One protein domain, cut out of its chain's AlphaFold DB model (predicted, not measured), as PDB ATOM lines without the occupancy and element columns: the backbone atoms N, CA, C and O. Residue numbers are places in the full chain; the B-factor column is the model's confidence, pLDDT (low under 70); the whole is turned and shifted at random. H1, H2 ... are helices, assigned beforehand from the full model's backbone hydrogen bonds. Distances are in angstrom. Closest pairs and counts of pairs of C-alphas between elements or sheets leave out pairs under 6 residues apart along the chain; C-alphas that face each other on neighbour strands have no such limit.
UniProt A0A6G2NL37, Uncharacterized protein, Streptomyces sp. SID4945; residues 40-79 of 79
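AT A GLANCE: This is residues 40 to 79 of the 79 residues of an uncharacterized protein of Streptomyces sp. SID4945 (UniProt A0A6G2NL37). A small head of two short helices, H1 and H2, sits at one end of an elongated model, and one longer helix, H3, makes the other end, with a winding link between the head and H3. The last residues, 73 to 79, of which 73 to 77 belong to H3, stick out free, while residues 40 to 42 lead from the H3 side into the head. The printed part has 40 residues with three named helices, in the order H1, H2, H3, and no named strand; its class is all helix. The whole is loose, with a radius of gyration of the C-alphas of 11.3 A, and spans 34 by 18 by 11 A.

IN THESE COORDINATES: Start at C-alpha 40, at (384.019, 282.864, 226.643), and go on to C-alpha 43 at (390.616, 288.504, 225.711), where H1, residues 43 to 46, begins. After Thr 47 comes H2, residues 48 to 52, which ends at C-alpha 52, at (388.552, 302.197, 228.495). From there read through residues 53 to 63 to C-alpha 64 at (377.425, 288.939, 228.912), where H3, residues 64 to 77, begins. H3 is the longest helix, with 14 residues and 20.0 A from first to last C-alpha, and it ends at C-alpha 77, at (375.858, 274.493, 215.164).

HOW THE PARTS SIT: Look first at H1 and H2, which are close but not clearly touching, with 2 pairs of C-alphas within 8 A. Their closest C-alphas are those of Glu 44 and Gly 50, 5.8 A apart, and their centres are 7.9 A apart. Turn to H3 and you find it apart from H1, with no C-alpha of the one within 8 A of the other. H3 is apart from H2 by the same distance test, though the two follow each other in the chain. On the backbone, every O i to N i+4 pair is within hydrogen-bond range in H2 and H3. H1, with 4 residues, is too short for such a pair, and its 1 pair of O i and N i+3 is within range.

THE WHOLE: Measure the length between the two C-alphas farthest apart, those of Thr 52 and Arg 79, at 34.0 A. The first and last printed C-alphas, of Pro 40 and Arg 79, are 18.7 A apart. The link from H1 to H2 is tight, with 1 residue, and the link from H2 to H3 is long, with 11 residues. The printed part has no cut, and it ends at residue 79, the chain's last residue. In the B-factor column the mean pLDDT of the printed part is 71.3, and 15 residues are under 70, among them residues 48 to 51 in H2, residues 57 to 60 in the long link, and residue 79.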
ATOM      1  N   PRO A  40     384.078 282.757 228.099       68.12
ATOM      2  CA  PRO A  40     384.019 282.864 226.643       68.12
ATOM      3  C   PRO A  40     384.222 284.294 226.132       68.12
ATOM      4  O   PRO A  40     384.260 284.503 224.921       68.12
ATOM      5  N   THR A  41     384.278 285.285 227.022       75.31
ATOM      6  CA  THR A  41     384.451 286.688 226.647       75.31
ATOM      7  C   THR A  41     385.812 286.900 225.969       75.31
ATOM      8  O   THR A  41     386.815 286.423 226.495       75.31
ATOM      9  N   PRO A  42     385.896 287.626 224.834       71.31
ATOM     10  CA  PRO A  42     387.164 287.822 224.132       71.31
ATOM     11  C   PRO A  42     388.233 288.502 225.000       71.31
ATOM     12  O   PRO A  42     387.947 289.485 225.694       71.31
ATOM     13  N   ASN A  43     389.478 288.018 224.917       70.50
ATOM     14  CA  ASN A  43     390.616 288.504 225.711       70.50
ATOM     15  C   ASN A  43     390.876 290.009 225.520       70.50
ATOM     16  O   ASN A  43     391.342 290.692 226.434       70.50
ATOM     17  N   GLU A  44     390.510 290.582 224.370       67.88
ATOM     18  CA  GLU A  44     390.649 292.013 224.096       67.88
ATOM     19  C   GLU A  44     389.829 292.885 225.054       67.88
ATOM     20  O   GLU A  44     390.162 294.060 225.242       67.88
ATOM     21  N   ASN A  45     388.775 292.338 225.663       72.00
ATOM     22  CA  ASN A  45     387.932 293.043 226.630       72.00
ATOM     23  C   ASN A  45     388.629 293.201 227.988       72.00
ATOM     24  O   ASN A  45     388.300 294.118 228.733       72.00
ATOM     25  N   TYR A  46     389.643 292.381 228.267       63.75
ATOM     26  CA  TYR A  46     390.456 292.428 229.483       63.75
ATOM     27  C   TYR A  46     391.701 293.313 229.363       63.75
ATOM     28  O   TYR A  46     392.484 293.446 230.303       63.75
ATOM     29  N   THR A  47     391.895 293.964 228.215       73.56
ATOM     30  CA  THR A  47     392.978 294.934 228.037       73.56
ATOM     31  C   THR A  47     392.576 296.306 228.579       73.56
ATOM     32  O   THR A  47     391.413 296.698 228.501       73.56
ATOM     33  N   LEU A  48     393.542 297.101 229.058       67.75
ATOM     34  CA  LEU A  48     393.303 298.500 229.464       67.75
ATOM     35  C   LEU A  48     392.593 299.307 228.364       67.75
ATOM     36  O   LEU A  48     391.722 300.124 228.658       67.75
ATOM     37  N   ALA A  49     392.933 299.050 227.097       69.62
ATOM     38  CA  ALA A  49     392.277 299.654 225.941       69.62
ATOM     39  C   ALA A  49     390.824 299.170 225.771       69.62
ATOM     40  O   ALA A  49     389.943 299.969 225.472       69.62
ATOM     41  N   GLY A  50     390.553 297.881 225.992       62.09
ATOM     42  CA  GLY A  50     389.208 297.305 225.945       62.09
ATOM     43  C   GLY A  50     388.292 297.850 227.036       62.09
ATOM     44  O   GLY A  50     387.175 298.275 226.743       62.09
ATOM     45  N   VAL A  51     388.792 297.933 228.269       64.75
ATOM     46  CA  VAL A  51     388.043 298.479 229.410       64.75
ATOM     47  C   VAL A  51     387.758 299.972 229.215       64.75
ATOM     48  O   VAL A  51     386.632 300.421 229.415       64.75
ATOM     49  N   THR A  52     388.743 300.754 228.757       70.06
ATOM     50  CA  THR A  52     388.552 302.197 228.495       70.06
ATOM     51  C   THR A  52     387.678 302.487 227.275       70.06
ATOM     52  O   THR A  52     387.038 303.535 227.228       70.06
ATOM     53  N   ALA A  53     387.581 301.552 226.328       69.69
ATOM     54  CA  ALA A  53     386.625 301.596 225.223       69.69
ATOM     55  C   ALA A  53     385.202 301.146 225.622       69.69
ATOM     56  O   ALA A  53     384.310 301.148 224.774       69.69
ATOM     57  N   GLY A  54     384.978 300.759 226.883       68.62
ATOM     58  CA  GLY A  54     383.670 300.339 227.387       68.62
ATOM     59  C   GLY A  54     383.234 298.951 226.913       68.62
ATOM     60  O   GLY A  54     382.035 298.678 226.850       68.62
ATOM     61  N   LYS A  55     384.178 298.074 226.545       73.25
ATOM     62  CA  LYS A  55     383.845 296.694 226.177       73.25
ATOM     63  C   LYS A  55     383.328 295.934 227.403       73.25
ATOM     64  O   LYS A  55     383.900 296.040 228.485       73.25
ATOM     65  N   ARG A  56     382.249 295.166 227.220       71.81
ATOM     66  CA  ARG A  56     381.613 294.386 228.292       71.81
ATOM     67  C   ARG A  56     382.527 293.229 228.703       71.81
ATOM     68  O   ARG A  56     382.997 292.461 227.867       71.81
ATOM     69  N   THR A  57     382.769 293.106 229.996       69.00
ATOM     70  CA  THR A  57     383.334 291.924 230.658       69.00
ATOM     71  C   THR A  57     382.299 291.357 231.634       69.00
ATOM     72  O   THR A  57     381.433 292.113 232.079       69.00
ATOM     73  N   PRO A  58     382.380 290.077 232.023       62.00
ATOM     74  CA  PRO A  58     381.500 289.495 233.037       62.00
ATOM     75  C   PRO A  58     381.512 290.237 234.378       62.00
ATOM     76  O   PRO A  58     380.515 290.222 235.092       62.00
ATOM     77  N   GLU A  59     382.604 290.934 234.712       62.75
ATOM     78  CA  GLU A  59     382.667 291.802 235.896       62.75
ATOM     79  C   GLU A  59     381.826 293.081 235.747       62.75
ATOM     80  O   GLU A  59     381.279 293.581 236.728       62.75
ATOM     81  N   SER A  60     381.701 293.608 234.525       66.94
ATOM     82  CA  SER A  60     380.842 294.761 234.215       66.94
ATOM     83  C   SER A  60     379.397 294.372 233.884       66.94
ATOM     84  O   SER A  60     378.488 295.186 234.035       66.94
ATOM     85  N   ASP A  61     379.186 293.137 233.428       70.56
ATOM     86  CA  ASP A  61     377.900 292.607 233.000       70.56
ATOM     87  C   ASP A  61     377.842 291.079 233.187       70.56
ATOM     88  O   ASP A  61     378.335 290.331 232.335       70.56
ATOM     89  N   PRO A  62     377.214 290.601 234.275       69.06
ATOM     90  CA  PRO A  62     377.197 289.184 234.628       69.06
ATOM     91  C   PRO A  62     376.574 288.268 233.565       69.06
ATOM     92  O   PRO A  62     376.929 287.092 233.487       69.06
ATOM     93  N   GLU A  63     375.659 288.783 232.736       77.44
ATOM     94  CA  GLU A  63     374.967 287.989 231.713       77.44
ATOM     95  C   GLU A  63     375.739 287.941 230.389       77.44
ATOM     96  O   GLU A  63     375.508 287.049 229.567       77.44
ATOM     97  N   TYR A  64     376.700 288.844 230.178       76.94
ATOM     98  CA  TYR A  64     377.425 288.939 228.912       76.94
ATOM     99  C   TYR A  64     378.233 287.675 228.601       76.94
ATOM    100  O   TYR A  64     378.207 287.187 227.474       76.94
ATOM    101  N   ALA A  65     378.864 287.061 229.605       70.44
ATOM    102  CA  ALA A  65     379.568 285.793 229.409       70.44
ATOM    103  C   ALA A  65     378.625 284.678 228.919       70.44
ATOM    104  O   ALA A  65     378.999 283.862 228.077       70.44
ATOM    105  N   ARG A  66     377.379 284.642 229.404       75.75
ATOM    106  CA  ARG A  66     376.379 283.668 228.948       75.75
ATOM    107  C   ARG A  66     375.950 283.941 227.506       75.75
ATOM    108  O   ARG A  66     375.821 282.994 226.733       75.75
ATOM    109  N   GLU A  67     375.768 285.209 227.151       79.06
ATOM    110  CA  GLU A  67     375.446 285.641 225.789       79.06
ATOM    111  C   GLU A  67     376.541 285.225 224.795       79.06
ATOM    112  O   GLU A  67     376.242 284.614 223.770       79.06
ATOM    113  N   VAL A  68     377.812 285.469 225.125       77.38
ATOM    114  CA  VAL A  68     378.944 285.106 224.258       77.38
ATOM    115  C   VAL A  68     379.056 283.586 224.098       77.38
ATOM    116  O   VAL A  68     379.238 283.101 222.982       77.38
ATOM    117  N   ARG A  69     378.861 282.812 225.174       76.25
ATOM    118  CA  ARG A  69     378.776 281.338 225.109       76.25
ATOM    119  C   ARG A  69     377.693 280.872 224.137       76.25
ATOM    120  O   ARG A  69     377.967 280.053 223.269       76.25
ATOM    121  N   GLN A  70     376.488 281.430 224.253       80.81
ATOM    122  CA  GLN A  70     375.368 281.076 223.383       80.81
ATOM    123  C   GLN A  70     375.677 281.387 221.909       80.81
ATOM    124  O   GLN A  70     375.410 280.559 221.042       80.81
ATOM    125  N   GLN A  71     376.290 282.542 221.627       80.31
ATOM    126  CA  GLN A  71     376.692 282.926 220.270       80.31
ATOM    127  C   GLN A  71     377.742 281.974 219.677       80.31
ATOM    128  O   GLN A  71     377.645 281.611 218.505       80.31
ATOM    129  N   LEU A  72     378.723 281.544 220.477       75.94
ATOM    130  CA  LEU A  72     379.732 280.569 220.053       75.94
ATOM    131  C   LEU A  72     379.105 279.199 219.760       75.94
ATOM    132  O   LEU A  72     379.415 278.594 218.732       75.94
ATOM    133  N   ASP A  73     378.185 278.739 220.611       78.56
ATOM    134  CA  ASP A  73     377.482 277.466 220.430       78.56
ATOM    135  C   ASP A  73     376.575 277.475 219.189       78.56
ATOM    136  O   ASP A  73     376.496 276.484 218.456       78.56
ATOM    137  N   ASP A  74     375.888 278.589 218.930       79.06
ATOM    138  CA  ASP A  74     375.045 278.753 217.745       79.06
ATOM    139  C   ASP A  74     375.902 278.828 216.469       79.06
ATOM    140  O   ASP A  74     375.594 278.162 215.477       79.06
ATOM    141  N   ALA A  75     377.035 279.538 216.497       74.31
ATOM    142  CA  ALA A  75     377.991 279.562 215.387       74.31
ATOM    143  C   ALA A  75     378.583 278.173 215.093       74.31
ATOM    144  O   ALA A  75     378.734 277.803 213.926       74.31
ATOM    145  N   ALA A  76     378.872 277.380 216.129       72.62
ATOM    146  CA  ALA A  76     379.339 276.005 215.983       72.62
ATOM    147  C   ALA A  76     378.267 275.077 215.385       72.62
ATOM    148  O   ALA A  76     378.603 274.220 214.574       72.62
ATOM    149  N   ARG A  77     376.984 275.266 215.730       72.56
ATOM    150  CA  ARG A  77     375.858 274.493 215.164       72.56
ATOM    151  C   ARG A  77     375.526 274.840 213.712       72.56
ATOM    152  O   ARG A  77     374.844 274.058 213.057       72.56
ATOM    153  N   THR A  78     375.961 276.002 213.231       70.88
ATOM    154  CA  THR A  78     375.666 276.481 211.868       70.88
ATOM    155  C   THR A  78     376.779 276.139 210.860       70.88
ATOM    156  O   THR A  78     376.632 276.431 209.674       70.88
ATOM    157  N   ARG A  79     377.891 275.540 211.312       54.69
ATOM    158  CA  ARG A  79     378.970 274.995 210.467       54.69
ATOM    159  C   ARG A  79     378.700 273.551 210.066       54.69
ATOM    160  O   ARG A  79     379.114 273.207 208.937       54.69
TER     161      ARG A  79